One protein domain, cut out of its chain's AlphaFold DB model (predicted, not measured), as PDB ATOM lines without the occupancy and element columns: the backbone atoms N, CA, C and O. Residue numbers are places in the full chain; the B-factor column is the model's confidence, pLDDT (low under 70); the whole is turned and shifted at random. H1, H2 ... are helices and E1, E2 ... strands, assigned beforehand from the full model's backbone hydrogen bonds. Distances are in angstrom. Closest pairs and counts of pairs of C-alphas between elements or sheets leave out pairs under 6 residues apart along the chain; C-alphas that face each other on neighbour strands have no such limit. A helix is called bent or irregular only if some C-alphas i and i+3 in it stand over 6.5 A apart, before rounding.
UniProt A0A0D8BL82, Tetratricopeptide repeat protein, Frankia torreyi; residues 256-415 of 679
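Overview. This is residues 256 to 415 of the 679 residues of the protein "Tetratricopeptide repeat protein" of Frankia torreyi (UniProt A0A0D8BL82). A twisted seven-stranded sheet, with the long hairpin E4 and E5 at its middle, is covered on one face by two long helices, H1 and H4, side by side. The shorter H3 and the four-residue H2 are on the opposite face. The printed part has 160 residues, in the order E1 E2 H1 E3 H2 H3 E4 E5 E6 E7 H4; the class is mixed, helices and strands. The sheet is branched and mixed, and E4 E5 E6 form a meander, each strand the antiparallel neighbour of the one before. The whole is compact, with a radius of gyration of the C-alphas of 15.4 A and spans of 47 by 35 by 26 A.

Arrangement. E4, residues 339 to 347, and E5, residues 352 to 361, are an antiparallel hairpin, with N 342 and O 358 2.8 A apart. On the other side of E4 from E5 lie E1, residues 260 to 264, and E2, residues 268 to 270, both parallel to it: N 341 to O 263 is 2.8 A and N 270 to O 345 2.9 A. E3, residues 306 to 309, is parallel to E1, with N 262 to O 307 at 2.8 A. On the other side of E5 from E4 lie E6, residues 374 to 377, and E7, residues 382 to 385, both antiparallel to E5: N 359 to O 376 is 2.8 A and N 353 to O 384 2.8 A. H1, residues 280 to 300, runs along the strands at a height of 8.1 A over the sheet. H4, residues 392 to 415, on the same face, is over E1 at a height of 4.8 A. H1 and H4 touch, C-alphas of Met 293 and Ala 410 closest at 5.3 A, the same way at a shallow tilt of 32 degrees, only just short of steep. On the opposite face H3, residues 326 to 335, runs slantwise to the strands at a height of 9.4 A, and H2, residues 311 to 314, is over none. In H4 every O i to N i+4 pair is within hydrogen-bond range, in H1 15 of 17, in H3 5 of 6; H2 is too short for one.

Along the chain. E5 is 29.5 A long and E4 26.7 A, from C-alpha 339 at (-15.223, 10.531, -25.710). H1 is 31.3 A long and irregular: C-alphas 296 and 299 are 7.0 A apart. H4 is 34.3 A long, ending at C-alpha 415 (-2.890, 13.946, -25.297).

Size, cuts and confidence. The C-alphas farthest apart, of Gln 302 and Ala 350, are 49.7 A apart. The printed part has no cut. The links H2 to H3 and E5 to E6 are long. The pLDDT is under 70 at residues 299 to 302, 319 to 326, 350 and 386 to 390.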
ATOM      1  N   MET A 256     -17.474  -0.785 -24.517       92.56
ATOM      2  CA  MET A 256     -16.104  -0.390 -24.809       92.56
ATOM      3  C   MET A 256     -15.223  -0.609 -23.579       92.56
ATOM      4  O   MET A 256     -15.651  -0.380 -22.443       92.56
ATOM      5  N   VAL A 257     -13.982  -1.025 -23.817       89.94
ATOM      6  CA  VAL A 257     -12.949  -1.258 -22.794       89.94
ATOM      7  C   VAL A 257     -11.625  -0.625 -23.231       89.94
ATOM      8  O   VAL A 257     -11.489  -0.233 -24.387       89.94
ATOM      9  N   GLY A 258     -10.663  -0.523 -22.314       86.62
ATOM     10  CA  GLY A 258      -9.434   0.254 -22.507       86.62
ATOM     11  C   GLY A 258      -9.545   1.672 -21.943       86.62
ATOM     12  O   GLY A 258     -10.606   2.077 -21.460       86.62
ATOM     13  N   ASP A 259      -8.443   2.407 -21.983       87.56
ATOM     14  CA  ASP A 259      -8.279   3.722 -21.355       87.56
ATOM     15  C   ASP A 259      -9.040   4.804 -22.135       87.56
ATOM     16  O   ASP A 259      -9.828   5.568 -21.569       87.56
ATOM     17  N   LEU A 260      -8.882   4.792 -23.462       91.69
ATOM     18  CA  LEU A 260      -9.517   5.721 -24.392       91.69
ATOM     19  C   LEU A 260     -10.601   5.002 -25.195       91.69
ATOM     20  O   LEU A 260     -10.331   4.046 -25.919       91.69
ATOM     21  N   ARG A 261     -11.847   5.460 -25.056       94.12
ATOM     22  CA  ARG A 261     -13.046   4.798 -25.578       94.12
ATOM     23  C   ARG A 261     -13.867   5.817 -26.364       94.12
ATOM     24  O   ARG A 261     -14.737   6.488 -25.810       94.12
ATOM     25  N   VAL A 262     -13.553   5.946 -27.651       95.31
ATOM     26  CA  VAL A 262     -14.135   6.937 -28.566       95.31
ATOM     27  C   VAL A 262     -15.336   6.356 -29.316       95.31
ATOM     28  O   VAL A 262     -15.190   5.458 -30.147       95.31
ATOM     29  N   ALA A 263     -16.525   6.898 -29.076       95.62
ATOM     30  CA  ALA A 263     -17.721   6.598 -29.854       95.62
ATOM     31  C   ALA A 263     -17.959   7.680 -30.914       95.62
ATOM     32  O   ALA A 263     -18.288   8.811 -30.568       95.62
ATOM     33  N   VAL A 264     -17.859   7.339 -32.198       95.25
ATOM     34  CA  VAL A 264     -18.299   8.218 -33.290       95.25
ATOM     35  C   VAL A 264     -19.743   7.856 -33.626       95.25
ATOM     36  O   VAL A 264     -20.022   6.737 -34.062       95.25
ATOM     37  N   THR A 265     -20.686   8.767 -33.377       92.75
ATOM     38  CA  THR A 265     -22.094   8.537 -33.732       92.75
ATOM     39  C   THR A 265     -22.285   8.656 -35.239       92.75
ATOM     40  O   THR A 265     -21.492   9.293 -35.930       92.75
ATOM     41  N   ALA A 266     -23.384   8.115 -35.768       90.31
ATOM     42  CA  ALA A 266     -23.873   8.609 -37.054       90.31
ATOM     43  C   ALA A 266     -24.156  10.116 -36.933       90.31
ATOM     44  O   ALA A 266     -24.639  10.573 -35.889       90.31
ATOM     45  N   PHE A 267     -23.790  10.873 -37.965       90.56
ATOM     46  CA  PHE A 267     -24.006  12.315 -38.031       90.56
ATOM     47  C   PHE A 267     -25.406  12.578 -38.590       90.56
ATOM     48  O   PHE A 267     -25.869  11.872 -39.490       90.56
ATOM     49  N   ASP A 268     -26.079  13.583 -38.042       85.88
ATOM     50  CA  ASP A 268     -27.461  13.911 -38.385       85.88
ATOM     51  C   ASP A 268     -27.498  15.180 -39.248       85.88
ATOM     52  O   ASP A 268     -26.808  16.160 -38.973       85.88
ATOM     53  N   GLU A 269     -28.338  15.174 -40.270       85.50
ATOM     54  CA  GLU A 269     -28.859  16.373 -40.916       85.50
ATOM     55  C   GLU A 269     -30.159  16.778 -40.216       85.50
ATOM     56  O   GLU A 269     -30.873  15.926 -39.672       85.50
ATOM     57  N   VAL A 270     -30.431  18.077 -40.148       83.94
ATOM     58  CA  VAL A 270     -31.618  18.628 -39.494       83.94
ATOM     59  C   VAL A 270     -32.387  19.466 -40.499       83.94
ATOM     60  O   VAL A 270     -31.861  20.468 -40.984       83.94
ATOM     61  N   ASP A 271     -33.614  19.034 -40.777       76.81
ATOM     62  CA  ASP A 271     -34.547  19.735 -41.655       76.81
ATOM     63  C   ASP A 271     -35.097  21.024 -41.011       76.81
ATOM     64  O   ASP A 271     -34.917  21.277 -39.814       76.81
ATOM     65  N   ASP A 272     -35.798  21.833 -41.808       73.06
ATOM     66  CA  ASP A 272     -36.398  23.107 -41.381       73.06
ATOM     67  C   ASP A 272     -37.436  22.937 -40.251       73.06
ATOM     68  O   ASP A 272     -37.731  23.880 -39.522       73.06
ATOM     69  N   ALA A 273     -37.968  21.723 -40.055       70.19
ATOM     70  CA  ALA A 273     -38.862  21.380 -38.948       70.19
ATOM     71  C   ALA A 273     -38.101  20.935 -37.676       70.19
ATOM     72  O   ALA A 273     -38.700  20.400 -36.737       70.19
ATOM     73  N   GLY A 274     -36.774  21.108 -37.640       71.75
ATOM     74  CA  GLY A 274     -35.905  20.737 -36.523       71.75
ATOM     75  C   GLY A 274     -35.709  19.226 -36.354       71.75
ATOM     76  O   GLY A 274     -35.137  18.778 -35.351       71.75
ATOM     77  N   LYS A 275     -36.182  18.408 -37.301       78.38
ATOM     78  CA  LYS A 275     -36.184  16.949 -37.200       78.38
ATOM     79  C   LYS A 275     -34.909  16.375 -37.813       78.38
ATOM     80  O   LYS A 275     -34.453  16.754 -38.884       78.38
ATOM     81  N   ARG A 276     -34.321  15.416 -37.092       80.88
ATOM     82  CA  ARG A 276     -33.023  14.825 -37.437       80.88
ATOM     83  C   ARG A 276     -33.164  13.580 -38.313       80.88
ATOM     84  O   ARG A 276     -33.860  12.630 -37.932       80.88
ATOM     85  N   HIS A 277     -32.451  13.541 -39.430       80.12
ATOM     86  CA  HIS A 277     -32.358  12.387 -40.325       80.12
ATOM     87  C   HIS A 277     -30.911  12.174 -40.804       80.12
ATOM     88  O   HIS A 277     -30.131  13.117 -40.848       80.12
ATOM     89  N   PRO A 278     -30.502  10.945 -41.156       78.50
ATOM     90  CA  PRO A 278     -29.248  10.748 -41.873       78.50
ATOM     91  C   PRO A 278     -29.389  11.207 -43.333       78.50
ATOM     92  O   PRO A 278     -30.481  11.140 -43.906       78.50
ATOM     93  N   SER A 279     -28.273  11.571 -43.957       76.00
ATOM     94  CA  SER A 279     -28.121  11.629 -45.415       76.00
ATOM     95  C   SER A 279     -26.860  10.874 -45.844       76.00
ATOM     96  O   SER A 279     -26.090  10.391 -45.003       76.00
ATOM     97  N   ALA A 280     -26.650  10.708 -47.154       74.00
ATOM     98  CA  ALA A 280     -25.436  10.069 -47.671       74.00
ATOM     99  C   ALA A 280     -24.189  10.851 -47.218       74.00
ATOM    100  O   ALA A 280     -23.278  10.277 -46.619       74.00
ATOM    101  N   SER A 281     -24.233  12.178 -47.376       74.31
ATOM    102  CA  SER A 281     -23.220  13.138 -46.928       74.31
ATOM    103  C   SER A 281     -22.832  12.951 -45.456       74.31
ATOM    104  O   SER A 281     -21.645  12.823 -45.143       74.31
ATOM    105  N   THR A 282     -23.808  12.886 -44.539       82.62
ATOM    106  CA  THR A 282     -23.520  12.751 -43.099       82.62
ATOM    107  C   THR A 282     -23.039  11.347 -42.721       82.62
ATOM    108  O   THR A 282     -22.163  11.203 -41.866       82.62
ATOM    109  N   THR A 283     -23.547  10.307 -43.387       84.19
ATOM    110  CA  THR A 283     -23.135   8.910 -43.163       84.19
ATOM    111  C   THR A 283     -21.682   8.679 -43.582       84.19
ATOM    112  O   THR A 283     -20.899   8.084 -42.833       84.19
ATOM    113  N   ASP A 284     -21.296   9.208 -44.744       82.94
ATOM    114  CA  ASP A 284     -19.926   9.145 -45.250       82.94
ATOM    115  C   ASP A 284     -18.962   9.949 -44.372       82.94
ATOM    116  O   ASP A 284     -17.877   9.467 -44.050       82.94
ATOM    117  N   ALA A 285     -19.360  11.150 -43.936       87.69
ATOM    118  CA  ALA A 285     -18.563  11.988 -43.042       87.69
ATOM    119  C   ALA A 285     -18.299  11.308 -41.685       87.69
ATOM    120  O   ALA A 285     -17.157  11.279 -41.224       87.69
ATOM    121  N   ALA A 286     -19.321  10.699 -41.072       91.69
ATOM    122  CA  ALA A 286     -19.177   9.967 -39.811       91.69
ATOM    123  C   ALA A 286     -18.234   8.759 -39.941       91.69
ATOM    124  O   ALA A 286     -17.404   8.504 -39.066       91.69
ATOM    125  N   THR A 287     -18.346   8.024 -41.052       92.94
ATOM    126  CA  THR A 287     -17.504   6.854 -41.339       92.94
ATOM    127  C   THR A 287     -16.055   7.273 -41.595       92.94
ATOM    128  O   THR A 287     -15.141   6.707 -41.003       92.94
ATOM    129  N   LEU A 288     -15.842   8.334 -42.382       91.81
ATOM    130  CA  LEU A 288     -14.525   8.915 -42.643       91.81
ATOM    131  C   LEU A 288     -13.803   9.318 -41.350       91.81
ATOM    132  O   LEU A 288     -12.627   8.991 -41.194       91.81
ATOM    133  N   VAL A 289     -14.493  10.010 -40.436       93.12
ATOM    134  CA  VAL A 289     -13.926  10.429 -39.144       93.12
ATOM    135  C   VAL A 289     -13.531   9.210 -38.311       93.12
ATOM    136  O   VAL A 289     -12.397   9.144 -37.839       93.12
ATOM    137  N   ALA A 290     -14.417   8.216 -38.179       94.19
ATOM    138  CA  ALA A 290     -14.127   6.994 -37.427       94.19
ATOM    139  C   ALA A 290     -12.919   6.230 -37.996       94.19
ATOM    140  O   ALA A 290     -11.992   5.903 -37.254       94.19
ATOM    141  N   ASP A 291     -12.891   6.004 -39.310       93.88
ATOM    142  CA  ASP A 291     -11.809   5.290 -39.986       93.88
ATOM    143  C   ASP A 291     -10.477   6.047 -39.909       93.88
ATOM    144  O   ASP A 291      -9.416   5.436 -39.761       93.88
ATOM    145  N   GLN A 292     -10.510   7.380 -40.009       92.44
ATOM    146  CA  GLN A 292      -9.311   8.206 -39.899       92.44
ATOM    147  C   GLN A 292      -8.756   8.195 -38.476       92.44
ATOM    148  O   GLN A 292      -7.551   8.023 -38.311       92.44
ATOM    149  N   MET A 293      -9.616   8.274 -37.455       91.69
ATOM    150  CA  MET A 293      -9.190   8.109 -36.066       91.69
ATOM    151  C   MET A 293      -8.586   6.721 -35.826       91.69
ATOM    152  O   MET A 293      -7.507   6.635 -35.248       91.69
ATOM    153  N   VAL A 294      -9.211   5.640 -36.318       91.31
ATOM    154  CA  VAL A 294      -8.644   4.280 -36.223       91.31
ATOM    155  C   VAL A 294      -7.243   4.231 -36.836       91.31
ATOM    156  O   VAL A 294      -6.311   3.812 -36.154       91.31
ATOM    157  N   ARG A 295      -7.066   4.711 -38.078       90.50
ATOM    158  CA  ARG A 295      -5.757   4.734 -38.758       90.50
ATOM    159  C   ARG A 295      -4.702   5.534 -37.990       90.50
ATOM    160  O   ARG A 295      -3.570   5.076 -37.873       90.50
ATOM    161  N   SER A 296      -5.063   6.707 -37.468       88.06
ATOM    162  CA  SER A 296      -4.144   7.586 -36.734       88.06
ATOM    163  C   SER A 296      -3.757   7.042 -35.353       88.06
ATOM    164  O   SER A 296      -2.635   7.262 -34.912       88.06
ATOM    165  N   LEU A 297      -4.655   6.314 -34.682       84.44
ATOM    166  CA  LEU A 297      -4.444   5.776 -33.329       84.44
ATOM    167  C   LEU A 297      -3.777   4.389 -33.328       84.44
ATOM    168  O   LEU A 297      -3.162   3.999 -32.335       84.44
ATOM    169  N   GLN A 298      -3.862   3.642 -34.433       77.50
ATOM    170  CA  GLN A 298      -3.332   2.280 -34.556       77.50
ATOM    171  C   GLN A 298      -1.828   2.132 -34.214       77.50
ATOM    172  O   GLN A 298      -1.492   1.149 -33.553       77.50
ATOM    173  N   PRO A 299      -0.916   3.066 -34.567       68.19
ATOM    174  CA  PRO A 299       0.503   2.957 -34.204       68.19
ATOM    175  C   PRO A 299       0.800   3.146 -32.707       68.19
ATOM    176  O   PRO A 299       1.881   2.778 -32.257       68.19
ATOM    177  N   VAL A 300      -0.127   3.734 -31.938       68.56
ATOM    178  CA  VAL A 300       0.124   4.247 -30.572       68.56
ATOM    179  C   VAL A 300      -0.431   3.319 -29.474       68.56
ATOM    180  O   VAL A 300      -0.254   3.567 -28.285       68.56
ATOM    181  N   GLN A 301      -1.013   2.174 -29.849       61.88
ATOM    182  CA  GLN A 301      -1.614   1.183 -28.932       61.88
ATOM    183  C   GLN A 301      -0.637   0.509 -27.937       61.88
ATOM    184  O   GLN A 301      -1.026  -0.409 -27.219       61.88
ATOM    185  N   GLN A 302       0.634   0.922 -27.898       64.38
ATOM    186  CA  GLN A 302       1.652   0.385 -26.987       64.38
ATOM    187  C   GLN A 302       1.660   1.065 -25.607       64.38
ATOM    188  O   GLN A 302       2.113   0.443 -24.650       64.38
ATOM    189  N   SER A 303       1.172   2.309 -25.490       72.50
ATOM    190  CA  SER A 303       1.116   3.053 -24.215       72.50
ATOM    191  C   SER A 303      -0.301   3.225 -23.657       72.50
ATOM    192  O   SER A 303      -0.457   3.343 -22.445       72.50
ATOM    193  N   LEU A 304      -1.323   3.212 -24.519       82.81
ATOM    194  CA  LEU A 304      -2.734   3.381 -24.164       82.81
ATOM    195  C   LEU A 304      -3.591   2.332 -24.883       82.81
ATOM    196  O   LEU A 304      -3.472   2.138 -26.095       82.81
ATOM    197  N   ALA A 305      -4.506   1.683 -24.163       87.12
ATOM    198  CA  ALA A 305      -5.499   0.794 -24.754       87.12
ATOM    199  C   ALA A 305      -6.634   1.623 -25.376       87.12
ATOM    200  O   ALA A 305      -7.584   2.021 -24.699       87.12
ATOM    201  N   VAL A 306      -6.537   1.886 -26.682       89.44
ATOM    202  CA  VAL A 306      -7.492   2.729 -27.417       89.44
ATOM    203  C   VAL A 306      -8.523   1.892 -28.178       89.44
ATOM    204  O   VAL A 306      -8.171   1.033 -28.986       89.44
ATOM    205  N   GLN A 307      -9.809   2.191 -27.985       91.94
ATOM    206  CA  GLN A 307     -10.915   1.689 -28.802       91.94
ATOM    207  C   GLN A 307     -11.675   2.840 -29.461       91.94
ATOM    208  O   GLN A 307     -12.128   3.763 -28.788       91.94
ATOM    209  N   VAL A 308     -11.891   2.729 -30.772       93.75
ATOM    210  CA  VAL A 308     -12.771   3.612 -31.549       93.75
ATOM    211  C   VAL A 308     -13.898   2.770 -32.131       93.75
ATOM    212  O   VAL A 308     -13.636   1.786 -32.823       93.75
ATOM    213  N   TRP A 309     -15.153   3.122 -31.851       94.81
ATOM    214  CA  TRP A 309     -16.326   2.496 -32.468       94.81
ATOM    215  C   TRP A 309     -17.028   3.505 -33.375       94.81
ATOM    216  O   TRP A 309     -17.436   4.574 -32.925       94.81
ATOM    217  N   GLY A 310     -17.163   3.144 -34.651       93.81
ATOM    218  CA  GLY A 310     -17.802   3.969 -35.671       93.81
ATOM    219  C   GLY A 310     -19.338   3.925 -35.666       93.81
ATOM    220  O   GLY A 310     -19.957   3.180 -34.888       93.81
ATOM    221  N   PRO A 311     -19.972   4.667 -36.596       91.81
ATOM    222  CA  PRO A 311     -21.422   4.856 -36.645       91.81
ATOM    223  C   PRO A 311     -22.214   3.555 -36.835       91.81
ATOM    224  O   PRO A 311     -23.327   3.446 -36.327       91.81
ATOM    225  N   SER A 312     -21.639   2.539 -37.486       89.94
ATOM    226  CA  SER A 312     -22.253   1.212 -37.663       89.94
ATOM    227  C   SER A 312     -22.475   0.450 -36.351       89.94
ATOM    228  O   SER A 312     -23.391  -0.365 -36.266       89.94
ATOM    229  N   LYS A 313     -21.665   0.722 -35.318       90.75
ATOM    230  CA  LYS A 313     -21.740   0.068 -34.002       90.75
ATOM    231  C   LYS A 313     -22.351   0.964 -32.924       90.75
ATOM    232  O   LYS A 313     -23.002   0.463 -32.010       90.75
ATOM    233  N   ILE A 314     -22.155   2.280 -33.024       90.62
ATOM    234  CA  ILE A 314     -22.723   3.259 -32.087       90.62
ATOM    235  C   ILE A 314     -24.151   3.659 -32.465       90.62
ATOM    236  O   ILE A 314     -24.950   3.934 -31.568       90.62
ATOM    237  N   GLY A 315     -24.493   3.693 -33.755       86.81
ATOM    238  CA  GLY A 315     -25.757   4.227 -34.261       86.81
ATOM    239  C   GLY A 315     -25.871   5.752 -34.131       86.81
ATOM    240  O   GLY A 315     -24.898   6.459 -33.857       86.81
ATOM    241  N   ARG A 316     -27.087   6.278 -34.318       82.31
ATOM    242  CA  ARG A 316     -27.388   7.716 -34.172       82.31
ATOM    243  C   ARG A 316     -27.339   8.186 -32.717       82.31
ATOM    244  O   ARG A 316     -27.631   7.425 -31.784       82.31
ATOM    245  N   ALA A 317     -27.012   9.463 -32.532       75.75
ATOM    246  CA  ALA A 317     -27.232  10.159 -31.272       75.75
ATOM    247  C   ALA A 317     -28.750  10.244 -30.995       75.75
ATOM    248  O   ALA A 317     -29.511  10.579 -31.906       75.75
ATOM    249  N   PRO A 318     -29.232   9.946 -29.775       72.06
ATOM    250  CA  PRO A 318     -30.661  10.011 -29.472       72.06
ATOM    251  C   PRO A 318     -31.206  11.448 -29.526       72.06
ATOM    252  O   PRO A 318     -30.496  12.421 -29.260       72.06
ATOM    253  N   SER A 319     -32.474  11.589 -29.909       60.16
ATOM    254  CA  SER A 319     -33.181  12.868 -30.025       60.16
ATOM    255  C   SER A 319     -34.009  13.149 -28.767       60.16
ATOM    256  O   SER A 319     -35.044  12.518 -28.563       60.16
ATOM    257  N   GLY A 320     -33.565  14.098 -27.941       52.47
ATOM    258  CA  GLY A 320     -34.384  14.716 -26.894       52.47
ATOM    259  C   GLY A 320     -34.926  16.072 -27.357       52.47
ATOM    260  O   GLY A 320     -34.257  16.756 -28.131       52.47
ATOM    261  N   ARG A 321     -36.125  16.445 -26.892       37.31
ATOM    262  CA  ARG A 321     -36.585  17.845 -26.869       37.31
ATOM    263  C   ARG A 321     -36.039  18.500 -25.601       37.31
ATOM    264  O   ARG A 321     -36.158  17.893 -24.539       37.31
ATOM    265  N   GLY A 322     -35.525  19.723 -25.718       43.41
ATOM    266  CA  GLY A 322     -34.907  20.455 -24.610       43.41
ATOM    267  C   GLY A 322     -33.481  19.983 -24.304       43.41
ATOM    268  O   GLY A 322     -33.214  18.786 -24.242       43.41
ATOM    269  N   ASP A 323     -32.590  20.957 -24.123       41.28
ATOM    270  CA  ASP A 323     -31.162  20.847 -23.803       41.28
ATOM    271  C   ASP A 323     -30.251  20.003 -24.715       41.28
ATOM    272  O   ASP A 323     -30.386  18.793 -24.918       41.28
ATOM    273  N   GLN A 324     -29.156  20.640 -25.142       50.09
ATOM    274  CA  GLN A 324     -28.035  19.989 -25.831       50.09
ATOM    275  C   GLN A 324     -27.277  18.972 -24.946       50.09
ATOM    276  O   GLN A 324     -26.398  18.267 -25.444       50.09
ATOM    277  N   ALA A 325     -27.624  18.850 -23.659       51.75
ATOM    278  CA  ALA A 325     -26.878  18.094 -22.657       51.75
ATOM    279  C   ALA A 325     -27.186  16.582 -22.576       51.75
ATOM    280  O   ALA A 325     -26.373  15.831 -22.042       51.75
ATOM    281  N   GLY A 326     -28.326  16.103 -23.087       62.25
ATOM    282  CA  GLY A 326     -28.805  14.739 -22.787       62.25
ATOM    283  C   GLY A 326     -28.355  13.609 -23.727       62.25
ATOM    284  O   GLY A 326     -28.610  12.435 -23.434       62.25
ATOM    285  N   TRP A 327     -27.751  13.913 -24.882       74.31
ATOM    286  CA  TRP A 327     -27.485  12.906 -25.926       74.31
ATOM    287  C   TRP A 327     -26.167  12.148 -25.705       74.31
ATOM    288  O   TRP A 327     -26.152  10.925 -25.873       74.31
ATOM    289  N   ALA A 328     -25.087  12.834 -25.308       82.19
ATOM    290  CA  ALA A 328     -23.777  12.207 -25.117       82.19
ATOM    291  C   ALA A 328     -23.821  11.239 -23.935       82.19
ATOM    292  O   ALA A 328     -23.476  10.074 -24.086       82.19
ATOM    293  N   ASP A 329     -24.405  11.676 -22.823       81.44
ATOM    294  CA  ASP A 329     -24.804  10.881 -21.661       81.44
ATOM    295  C   ASP A 329     -25.441   9.521 -22.003       81.44
ATOM    296  O   ASP A 329     -25.125   8.493 -21.402       81.44
ATOM    297  N   GLN A 330     -26.353   9.486 -22.978       83.88
ATOM    298  CA  GLN A 330     -26.995   8.243 -23.415       83.88
ATOM    299  C   GLN A 330     -26.046   7.350 -24.223       83.88
ATOM    300  O   GLN A 330     -26.097   6.124 -24.087       83.88
ATOM    301  N   VAL A 331     -25.166   7.942 -25.039       89.19
ATOM    302  CA  VAL A 331     -24.112   7.210 -25.757       89.19
ATOM    303  C   VAL A 331     -23.088   6.644 -24.768       89.19
ATOM    304  O   VAL A 331     -22.808   5.445 -24.823       89.19
ATOM    305  N   VAL A 332     -22.611   7.447 -23.814       90.69
ATOM    306  CA  VAL A 332     -21.728   7.049 -22.706       90.69
ATOM    307  C   VAL A 332     -22.346   5.887 -21.923       90.69
ATOM    308  O   VAL A 332     -21.732   4.825 -21.826       90.69
ATOM    309  N   ARG A 333     -23.603   5.998 -21.464       89.06
ATOM    310  CA  ARG A 333     -24.275   4.921 -20.707       89.06
ATOM    311  C   ARG A 333     -24.426   3.609 -21.483       89.06
ATOM    312  O   ARG A 333     -24.315   2.543 -20.876       89.06
ATOM    313  N   ARG A 334     -24.705   3.654 -22.795       88.50
ATOM    314  CA  ARG A 334     -24.936   2.437 -23.604       88.50
ATOM    315  C   ARG A 334     -23.649   1.785 -24.109       88.50
ATOM    316  O   ARG A 334     -23.591   0.562 -24.182       88.50
ATOM    317  N   SER A 335     -22.637   2.584 -24.448       92.25
ATOM    318  CA  SER A 335     -21.381   2.108 -25.047       92.25
ATOM    319  C   SER A 335     -20.215   2.026 -24.065       92.25
ATOM    320  O   SER A 335     -19.257   1.326 -24.362       92.25
ATOM    321  N   ASN A 336     -20.278   2.683 -22.902       93.44
ATOM    322  CA  ASN A 336     -19.138   2.930 -22.009       93.44
ATOM    323  C   ASN A 336     -18.030   3.811 -22.631       93.44
ATOM    324  O   ASN A 336     -16.891   3.779 -22.169       93.44
ATOM    325  N   ALA A 337     -18.333   4.590 -23.673       94.81
ATOM    326  CA  ALA A 337     -17.416   5.594 -24.211       94.81
ATOM    327  C   ALA A 337     -17.074   6.675 -23.172       94.81
ATOM    328  O   ALA A 337     -17.905   6.996 -22.327       94.81
ATOM    329  N   ASN A 338     -15.873   7.249 -23.256       94.50
ATOM    330  CA  ASN A 338     -15.477   8.448 -22.505       94.50
ATOM    331  C   ASN A 338     -15.142   9.650 -23.402       94.50
ATOM    332  O   ASN A 338     -14.975  10.758 -22.899       94.50
ATOM    333  N   ILE A 339     -15.131   9.454 -24.724       94.56
ATOM    334  CA  ILE A 339     -15.223  10.531 -25.710       94.56
ATOM    335  C   ILE A 339     -16.332  10.174 -26.694       94.56
ATOM    336  O   ILE A 339     -16.396   9.040 -27.171       94.56
ATOM    337  N   VAL A 340     -17.203  11.128 -27.018       93.75
ATOM    338  CA  VAL A 340     -18.251  10.941 -28.031       93.75
ATOM    339  C   VAL A 340     -18.130  12.014 -29.103       93.75
ATOM    340  O   VAL A 340     -18.208  13.193 -28.787       93.75
ATOM    341  N   VAL A 341     -17.966  11.614 -30.362       93.12
ATOM    342  CA  VAL A 341     -17.824  12.505 -31.524       93.12
ATOM    343  C   VAL A 341     -19.101  12.459 -32.359       93.12
ATOM    344  O   VAL A 341     -19.640  11.378 -32.614       93.12
ATOM    345  N   ARG A 342     -19.571  13.621 -32.807       90.06
ATOM    346  CA  ARG A 342     -20.721  13.781 -33.704       90.06
ATOM    347  C   ARG A 342     -20.473  14.896 -34.723       90.06
ATOM    348  O   ARG A 342     -19.523  15.667 -34.626       90.06
ATOM    349  N   GLY A 343     -21.392  15.005 -35.665       88.56
ATOM    350  CA  GLY A 343     -21.494  16.110 -36.599       88.56
ATOM    351  C   GLY A 343     -22.962  16.393 -36.864       88.56
ATOM    352  O   GLY A 343     -23.781  15.465 -36.846       88.56
ATOM    353  N   VAL A 344     -23.292  17.663 -37.074       86.25
ATOM    354  CA  VAL A 344     -24.652  18.097 -37.396       86.25
ATOM    355  C   VAL A 344     -24.623  18.983 -38.629       86.25
ATOM    356  O   VAL A 344     -23.940  20.001 -38.617       86.25
ATOM    357  N   LEU A 345     -25.377  18.616 -39.663       85.69
ATOM    358  CA  LEU A 345     -25.673  19.487 -40.801       85.69
ATOM    359  C   LEU A 345     -27.015  20.188 -40.547       85.69
ATOM    360  O   LEU A 345     -27.980  19.536 -40.152       85.69
ATOM    361  N   ARG A 346     -27.081  21.508 -40.726       85.75
ATOM    362  CA  ARG A 346     -28.299  22.318 -40.537       85.75
ATOM    363  C   ARG A 346     -28.445  23.338 -41.656       85.75
ATOM    364  O   ARG A 346     -27.431  23.865 -42.111       85.75
ATOM    365  N   ALA A 347     -29.677  23.686 -42.019       80.00
ATOM    366  CA  ALA A 347     -29.946  24.954 -42.693       80.00
ATOM    367  C   ALA A 347     -29.586  26.142 -41.774       80.00
ATOM    368  O   ALA A 347     -29.638  26.034 -40.545       80.00
ATOM    369  N   ALA A 348     -29.190  27.268 -42.366       74.94
ATOM    370  CA  ALA A 348     -28.841  28.504 -41.668       74.94
ATOM    371  C   ALA A 348     -29.407  29.704 -42.443       74.94
ATOM    372  O   ALA A 348     -28.705  30.367 -43.209       74.94
ATOM    373  N   GLY A 349     -30.710  29.935 -42.264       71.12
ATOM    374  CA  GLY A 349     -31.512  30.752 -43.174       71.12
ATOM    375  C   GLY A 349     -31.762  30.041 -44.511       71.12
ATOM    376  O   GLY A 349     -31.285  28.931 -44.738       71.12
ATOM    377  N   ALA A 350     -32.496  30.700 -45.412       69.00
ATOM    378  CA  ALA A 350     -32.920  30.115 -46.690       69.00
ATOM    379  C   ALA A 350     -31.757  29.729 -47.629       69.00
ATOM    380  O   ALA A 350     -31.879  28.792 -48.414       69.00
ATOM    381  N   ASP A 351     -30.626  30.436 -47.531       76.62
ATOM    382  CA  ASP A 351     -29.562  30.409 -48.541       76.62
ATOM    383  C   ASP A 351     -28.270  29.718 -48.086       76.62
ATOM    384  O   ASP A 351     -27.276  29.769 -48.815       76.62
ATOM    385  N   ARG A 352     -28.214  29.081 -46.902       82.31
ATOM    386  CA  ARG A 352     -26.992  28.406 -46.412       82.31
ATOM    387  C   ARG A 352     -27.246  27.102 -45.667       82.31
ATOM    388  O   ARG A 352     -28.279  26.910 -45.038       82.31
ATOM    389  N   VAL A 353     -26.227  26.247 -45.677       81.62
ATOM    390  CA  VAL A 353     -26.082  25.071 -44.817       81.62
ATOM    391  C   VAL A 353     -24.779  25.140 -44.023       81.62
ATOM    392  O   VAL A 353     -23.765  25.666 -44.492       81.62
ATOM    393  N   VAL A 354     -24.810  24.614 -42.800       86.19
ATOM    394  CA  VAL A 354     -23.713  24.653 -41.829       86.19
ATOM    395  C   VAL A 354     -23.510  23.261 -41.244       86.19
ATOM    396  O   VAL A 354     -24.430  22.682 -40.668       86.19
ATOM    397  N   PHE A 355     -22.298  22.729 -41.385       85.56
ATOM    398  CA  PHE A 355     -21.858  21.489 -40.762       85.56
ATOM    399  C   PHE A 355     -20.999  21.791 -39.528       85.56
ATOM    400  O   PHE A 355     -19.884  22.302 -39.653       85.56
ATOM    401  N   THR A 356     -21.483  21.429 -38.342       86.75
ATOM    402  CA  THR A 356     -20.769  21.619 -37.071       86.75
ATOM    403  C   THR A 356     -20.211  20.283 -36.566       86.75
ATOM    404  O   THR A 356     -21.002  19.413 -36.184       86.75
ATOM    405  N   PRO A 357     -18.877  20.083 -36.548       86.31
ATOM    406  CA  PRO A 357     -18.244  18.959 -35.864       86.31
ATOM    407  C   PRO A 357     -18.181  19.223 -34.354       86.31
ATOM    408  O   PRO A 357     -17.689  20.260 -33.911       86.31
ATOM    409  N   GLU A 358     -18.644  18.276 -33.542       87.06
ATOM    410  CA  GLU A 358     -18.720  18.421 -32.084       87.06
ATOM    411  C   GLU A 358     -18.202  17.155 -31.400       87.06
ATOM    412  O   GLU A 358     -18.383  16.038 -31.892       87.06
ATOM    413  N   PHE A 359     -17.608  17.308 -30.223       89.69
ATOM    414  CA  PHE A 359     -17.277  16.186 -29.360       89.69
ATOM    415  C   PHE A 359     -17.606  16.477 -27.897       89.69
ATOM    416  O   PHE A 359     -17.753  17.621 -27.468       89.69
ATOM    417  N   PHE A 360     -17.757  15.404 -27.134       90.50
ATOM    418  CA  PHE A 360     -18.006  15.420 -25.703       90.50
ATOM    419  C   PHE A 360     -16.903  14.643 -24.991       90.50
ATOM    420  O   PHE A 360     -16.651  13.490 -25.347       90.50
ATOM    421  N   ILE A 361     -16.283  15.256 -23.982       91.56
ATOM    422  CA  ILE A 361     -15.401  14.579 -23.024       91.56
ATOM    423  C   ILE A 361     -16.242  14.195 -21.805       91.56
ATOM    424  O   ILE A 361     -16.827  15.066 -21.159       91.56
ATOM    425  N   ASP A 362     -16.282  12.908 -21.463       91.06
ATOM    426  CA  ASP A 362     -16.874  12.455 -20.206       91.06
ATOM    427  C   ASP A 362     -15.923  12.705 -19.027       91.06
ATOM    428  O   ASP A 362     -14.713  12.496 -19.121       91.06
ATOM    429  N   ARG A 363     -16.484  13.080 -17.874       88.94
ATOM    430  CA  ARG A 363     -15.723  13.334 -16.638       88.94
ATOM    431  C   ARG A 363     -14.858  12.160 -16.172       88.94
ATOM    432  O   ARG A 363     -13.835  12.395 -15.542       88.94
ATOM    433  N   SER A 364     -15.206  10.913 -16.507       89.12
ATOM    434  CA  SER A 364     -14.374   9.745 -16.176       89.12
ATOM    435  C   SER A 364     -13.030   9.707 -16.909       89.12
ATOM    436  O   SER A 364     -12.158   8.943 -16.501       89.12
ATOM    437  N   LEU A 365     -12.843  10.508 -17.966       91.44
ATOM    438  CA  LEU A 365     -11.545  10.678 -18.622       91.44
ATOM    439  C   LEU A 365     -10.676  11.756 -17.959       91.44
ATOM    440  O   LEU A 365      -9.467  11.722 -18.121       91.44
ATOM    441  N   VAL A 366     -11.247  12.694 -17.202       89.31
ATOM    442  CA  VAL A 366     -10.503  13.807 -16.579       89.31
ATOM    443  C   VAL A 366     -10.757  13.889 -15.063       89.31
ATOM    444  O   VAL A 366     -11.221  14.917 -14.569       89.31
ATOM    445  N   PRO A 367     -10.472  12.816 -14.293       83.81
ATOM    446  CA  PRO A 367     -10.692  12.805 -12.848       83.81
ATOM    447  C   PRO A 367      -9.823  13.856 -12.138       83.81
ATOM    448  O   PRO A 367      -8.616  13.939 -12.367       83.81
ATOM    449  N   GLY A 368     -10.427  14.666 -11.267       82.44
ATOM    450  CA  GLY A 368      -9.763  15.807 -10.617       82.44
ATOM    451  C   GLY A 368      -9.568  17.037 -11.523       82.44
ATOM    452  O   GLY A 368      -8.941  18.017 -11.105       82.44
ATOM    453  N   ALA A 369     -10.090  16.994 -12.749       87.25
ATOM    454  CA  ALA A 369     -10.142  18.092 -13.712       87.25
ATOM    455  C   ALA A 369     -11.488  18.083 -14.471       87.25
ATOM    456  O   ALA A 369     -11.540  18.322 -15.677       87.25
ATOM    457  N   GLU A 370     -12.583  17.769 -13.771       89.44
ATOM    458  CA  GLU A 370     -13.931  17.621 -14.328       89.44
ATOM    459  C   GLU A 370     -14.462  18.895 -15.023       89.44
ATOM    460  O   GLU A 370     -15.326  18.800 -15.891       89.44
ATOM    461  N   GLU A 371     -13.901  20.075 -14.751       86.75
ATOM    462  CA  GLU A 371     -14.143  21.311 -15.508       86.75
ATOM    463  C   GLU A 371     -13.642  21.258 -16.963       86.75
ATOM    464  O   GLU A 371     -14.027  22.099 -17.771       86.75
ATOM    465  N   LEU A 372     -12.793  20.287 -17.311       90.00
ATOM    466  CA  LEU A 372     -12.354  20.002 -18.683       90.00
ATOM    467  C   LEU A 372     -13.268  18.985 -19.391       90.00
ATOM    468  O   LEU A 372     -13.042  18.653 -20.553       90.00
ATOM    469  N   ALA A 373     -14.307  18.483 -18.716       88.31
ATOM    470  CA  ALA A 373     -15.334  17.643 -19.318       88.31
ATOM    471  C   ALA A 373     -16.483  18.484 -19.901       88.31
ATOM    472  O   ALA A 373     -16.707  19.641 -19.526       88.31
ATOM    473  N   GLY A 374     -17.259  17.899 -20.811       85.88
ATOM    474  CA  GLY A 374     -18.382  18.566 -21.470       85.88
ATOM    475  C   GLY A 374     -18.244  18.670 -22.983       85.88
ATOM    476  O   GLY A 374     -17.518  17.897 -23.606       85.88
ATOM    477  N   TYR A 375     -19.008  19.599 -23.555       83.62
ATOM    478  CA  TYR A 375     -19.192  19.775 -24.993       83.62
ATOM    479  C   TYR A 375     -18.195  20.769 -25.582       83.62
ATOM    480  O   TYR A 375     -17.976  21.840 -25.023       83.62
ATOM    481  N   TYR A 376     -17.653  20.419 -26.745       83.50
ATOM    482  CA  TYR A 376     -16.684  21.212 -27.486       83.50
ATOM    483  C   TYR A 376     -16.941  21.088 -28.988       83.50
ATOM    484  O   TYR A 376     -17.334  20.026 -29.475       83.50
ATOM    485  N   GLN A 377     -16.684  22.153 -29.746       83.19
ATOM    486  CA  GLN A 377     -16.575  22.048 -31.201       83.19
ATOM    487  C   GLN A 377     -15.208  21.450 -31.550       83.19
ATOM    488  O   GLN A 377     -14.213  21.758 -30.895       83.19
ATOM    489  N   PHE A 378     -15.138  20.600 -32.581       77.75
ATOM    490  CA  PHE A 378     -13.848  20.198 -33.156       77.75
ATOM    491  C   PHE A 378     -13.505  21.090 -34.351       77.75
ATOM    492  O   PHE A 378     -13.485  20.688 -35.522       77.75
ATOM    493  N   GLY A 379     -13.290  22.351 -33.999       77.56
ATOM    494  CA  GLY A 379     -13.042  23.447 -34.908       77.56
ATOM    495  C   GLY A 379     -14.280  24.051 -35.569       77.56
ATOM    496  O   GLY A 379     -15.384  23.509 -35.505       77.56
ATOM    497  N   ALA A 380     -14.062  25.187 -36.231       80.50
ATOM    498  CA  ALA A 380     -15.092  26.073 -36.763       80.50
ATOM    499  C   ALA A 380     -16.066  25.355 -37.724       80.50
ATOM    500  O   ALA A 380     -15.616  24.518 -38.522       80.50
ATOM    501  N   PRO A 381     -17.374  25.684 -37.702       84.50
ATOM    502  CA  PRO A 381     -18.355  25.087 -38.604       84.50
ATOM    503  C   PRO A 381     -18.009  25.296 -40.084       84.50
ATOM    504  O   PRO A 381     -17.579  26.374 -40.491       84.50
ATOM    505  N   VAL A 382     -18.232  24.271 -40.907       82.50
ATOM    506  CA  VAL A 382     -18.024  24.329 -42.362       82.50
ATOM    507  C   VAL A 382     -19.319  24.805 -43.018       82.50
ATOM    508  O   VAL A 382     -20.378  24.234 -42.763       82.50
ATOM    509  N   THR A 383     -19.262  25.849 -43.846       83.38
ATOM    510  CA  THR A 383     -20.462  26.527 -44.377       83.38
ATOM    511  C   THR A 383     -20.494  26.540 -45.902       83.38
ATOM    512  O   THR A 383     -19.453  26.710 -46.531       83.38
ATOM    513  N   ALA A 384     -21.682  26.403 -46.496       77.31
ATOM    514  CA  ALA A 384     -21.898  26.554 -47.936       77.31
ATOM    515  C   ALA A 384     -23.299  27.105 -48.253       77.31
ATOM    516  O   ALA A 384     -24.171  27.082 -47.386       77.31
ATOM    517  N   PRO A 385     -23.541  27.595 -49.482       76.38
ATOM    518  CA  PRO A 385     -24.880  27.925 -49.961       76.38
ATOM    519  C   PRO A 385     -25.889  26.764 -49.879       76.38
ATOM    520  O   PRO A 385     -25.532  25.594 -50.039       76.38
ATOM    521  N   ALA A 386     -27.167  27.087 -49.676       66.00
ATOM    522  CA  ALA A 386     -28.265  26.125 -49.721       66.00
ATOM    523  C   ALA A 386     -28.373  25.471 -51.109       66.00
ATOM    524  O   ALA A 386     -27.963  26.031 -52.127       66.00
ATOM    525  N   GLY A 387     -28.861  24.229 -51.144       65.50
ATOM    526  CA  GLY A 387     -28.843  23.395 -52.351       65.50
ATOM    527  C   GLY A 387     -27.459  22.851 -52.738       65.50
ATOM    528  O   GLY A 387     -27.383  21.974 -53.596       65.50
ATOM    529  N   LEU A 388     -26.364  23.290 -52.093       67.19
ATOM    530  CA  LEU A 388     -25.032  22.697 -52.276       67.19
ATOM    531  C   LEU A 388     -24.678  21.614 -51.242       67.19
ATOM    532  O   LEU A 388     -23.619  21.007 -51.366       67.19
ATOM    533  N   ALA A 389     -25.561  21.298 -50.287       65.81
ATOM    534  CA  ALA A 389     -25.382  20.190 -49.336       65.81
ATOM    535  C   ALA A 389     -25.103  18.840 -50.032       65.81
ATOM    536  O   ALA A 389     -24.196  18.104 -49.640       65.81
ATOM    537  N   ASP A 390     -25.832  18.567 -51.118       67.69
ATOM    538  CA  ASP A 390     -25.666  17.380 -51.963       67.69
ATOM    539  C   ASP A 390     -24.702  17.597 -53.145       67.69
ATOM    540  O   ASP A 390     -24.552  16.730 -54.009       67.69
ATOM    541  N   ASN A 391     -24.023  18.748 -53.217       75.06
ATOM    542  CA  ASN A 391     -23.072  19.014 -54.289       75.06
ATOM    543  C   ASN A 391     -21.765  18.226 -54.059       75.06
ATOM    544  O   ASN A 391     -21.130  18.395 -53.012       75.06
ATOM    545  N   PRO A 392     -21.281  17.440 -55.044       77.75
ATOM    546  CA  PRO A 392     -20.051  16.657 -54.905       77.75
ATOM    547  C   PRO A 392     -18.796  17.471 -54.547       77.75
ATOM    548  O   PRO A 392     -17.867  16.931 -53.946       77.75
ATOM    549  N   VAL A 393     -18.742  18.761 -54.903       76.25
ATOM    550  CA  VAL A 393     -17.628  19.660 -54.556       76.25
ATOM    551  C   VAL A 393     -17.652  19.996 -53.066       76.25
ATOM    552  O   VAL A 393     -16.634  19.821 -52.401       76.25
ATOM    553  N   PHE A 394     -18.811  20.382 -52.524       75.06
ATOM    554  CA  PHE A 394     -18.963  20.667 -51.095       75.06
ATOM    555  C   PHE A 394     -18.774  19.404 -50.246       75.06
ATOM    556  O   PHE A 394     -18.033  19.417 -49.267       75.06
ATOM    557  N   GLN A 395     -19.337  18.268 -50.668       75.69
ATOM    558  CA  GLN A 395     -19.086  16.975 -50.021       75.69
ATOM    559  C   GLN A 395     -17.587  16.628 -49.997       75.69
ATOM    560  O   GLN A 395     -17.080  16.129 -48.991       75.69
ATOM    561  N   ARG A 396     -16.849  16.902 -51.083       78.69
ATOM    562  CA  ARG A 396     -15.391  16.714 -51.140       78.69
ATOM    563  C   ARG A 396     -14.650  17.678 -50.213       78.69
ATOM    564  O   ARG A 396     -13.674  17.263 -49.593       78.69
ATOM    565  N   GLU A 397     -15.088  18.925 -50.110       75.88
ATOM    566  CA  GLU A 397     -14.517  19.928 -49.210       75.88
ATOM    567  C   GLU A 397     -14.714  19.526 -47.742       75.88
ATOM    568  O   GLU A 397     -13.726  19.354 -47.027       75.88
ATOM    569  N   VAL A 398     -15.950  19.218 -47.333       78.00
ATOM    570  CA  VAL A 398     -16.283  18.686 -45.999       78.00
ATOM    571  C   VAL A 398     -15.455  17.440 -45.684       78.00
ATOM    572  O   VAL A 398     -14.830  17.374 -44.628       78.00
ATOM    573  N   ARG A 399     -15.361  16.468 -46.604       81.38
ATOM    574  CA  ARG A 399     -14.501  15.281 -46.426       81.38
ATOM    575  C   ARG A 399     -13.020  15.650 -46.270       81.38
ATOM    576  O   ARG A 399     -12.325  15.026 -45.478       81.38
ATOM    577  N   THR A 400     -12.523  16.649 -46.998       81.69
ATOM    578  CA  THR A 400     -11.111  17.069 -46.938       81.69
ATOM    579  C   THR A 400     -10.791  17.720 -45.592       81.69
ATOM    580  O   THR A 400      -9.838  17.313 -44.926       81.69
ATOM    581  N   VAL A 401     -11.633  18.662 -45.153       82.81
ATOM    582  CA  VAL A 401     -11.527  19.329 -43.846       82.81
ATOM    583  C   VAL A 401     -11.654  18.312 -42.709       82.81
ATOM    584  O   VAL A 401     -10.821  18.289 -41.804       82.81
ATOM    585  N   LEU A 402     -12.641  17.411 -42.768       85.12
ATOM    586  CA  LEU A 402     -12.839  16.394 -41.733       85.12
ATOM    587  C   LEU A 402     -11.745  15.326 -41.706       85.12
ATOM    588  O   LEU A 402     -11.435  14.843 -40.623       85.12
ATOM    589  N   ALA A 403     -11.122  14.967 -42.830       84.00
ATOM    590  CA  ALA A 403      -9.985  14.043 -42.826       84.00
ATOM    591  C   ALA A 403      -8.756  14.647 -42.123       84.00
ATOM    592  O   ALA A 403      -8.121  13.968 -41.312       84.00
ATOM    593  N   ALA A 404      -8.448  15.921 -42.395       82.56
ATOM    594  CA  ALA A 404      -7.375  16.649 -41.718       82.56
ATOM    595  C   ALA A 404      -7.663  16.781 -40.213       82.56
ATOM    596  O   ALA A 404      -6.879  16.328 -39.374       82.56
ATOM    597  N   ARG A 405      -8.847  17.305 -39.871       87.12
ATOM    598  CA  ARG A 405      -9.276  17.502 -38.483       87.12
ATOM    599  C   ARG A 405      -9.397  16.183 -37.706       87.12
ATOM    600  O   ARG A 405      -8.943  16.124 -36.573       87.12
ATOM    601  N   ALA A 406      -9.893  15.088 -38.288       88.75
ATOM    602  CA  ALA A 406      -9.950  13.787 -37.602       88.75
ATOM    603  C   ALA A 406      -8.558  13.211 -37.268       88.75
ATOM    604  O   ALA A 406      -8.408  12.521 -36.258       88.75
ATOM    605  N   GLY A 407      -7.535  13.522 -38.074       87.56
ATOM    606  CA  GLY A 407      -6.140  13.211 -37.747       87.56
ATOM    607  C   GLY A 407      -5.630  14.009 -36.542       87.56
ATOM    608  O   GLY A 407      -5.015  13.436 -35.644       87.56
ATOM    609  N   ALA A 408      -5.947  15.305 -36.473       90.00
ATOM    610  CA  ALA A 408      -5.625  16.142 -35.316       90.00
ATOM    611  C   ALA A 408      -6.395  15.720 -34.050       90.00
ATOM    612  O   ALA A 408      -5.827  15.677 -32.959       90.00
ATOM    613  N   LEU A 409      -7.671  15.338 -34.192       90.44
ATOM    614  CA  LEU A 409      -8.507  14.834 -33.101       90.44
ATOM    615  C   LEU A 409      -7.924  13.553 -32.498       90.44
ATOM    616  O   LEU A 409      -7.948  13.398 -31.284       90.44
ATOM    617  N   ALA A 410      -7.354  12.654 -33.305       90.88
ATOM    618  CA  ALA A 410      -6.656  11.477 -32.789       90.88
ATOM    619  C   ALA A 410      -5.476  11.849 -31.869       90.88
ATOM    620  O   ALA A 410      -5.370  11.307 -30.770       90.88
ATOM    621  N   TRP A 411      -4.636  12.808 -32.274       92.62
ATOM    622  CA  TRP A 411      -3.541  13.314 -31.437       92.62
ATOM    623  C   TRP A 411      -4.042  14.011 -30.168       92.62
ATOM    624  O   TRP A 411      -3.540  13.740 -29.080       92.62
ATOM    625  N   PHE A 412      -5.092  14.829 -30.274       93.06
ATOM    626  CA  PHE A 412      -5.739  15.445 -29.115       93.06
ATOM    627  C   PHE A 412      -6.257  14.390 -28.122       93.06
ATOM    628  O   PHE A 412      -6.008  14.490 -26.924       93.06
ATOM    629  N   VAL A 413      -6.929  13.345 -28.614       92.50
ATOM    630  CA  VAL A 413      -7.463  12.241 -27.800       92.50
ATOM    631  C   VAL A 413      -6.357  11.491 -27.047       92.50
ATOM    632  O   VAL A 413      -6.548  11.163 -25.876       92.50
ATOM    633  N   LEU A 414      -5.199  11.259 -27.678       92.38
ATOM    634  CA  LEU A 414      -4.023  10.695 -27.005       92.38
ATOM    635  C   LEU A 414      -3.490  11.638 -25.920       92.38
ATOM    636  O   LEU A 414      -3.323  11.210 -24.781       92.38
ATOM    637  N   GLY A 415      -3.343  12.926 -26.241       93.62
ATOM    638  CA  GLY A 415      -2.890  13.946 -25.297       93.62
ATOM    639  C   GLY A 415      -3.774  14.065 -24.051       93.62
ATOM    640  O   GLY A 415      -3.264  14.124 -22.934       93.62
TER     641      GLY A 415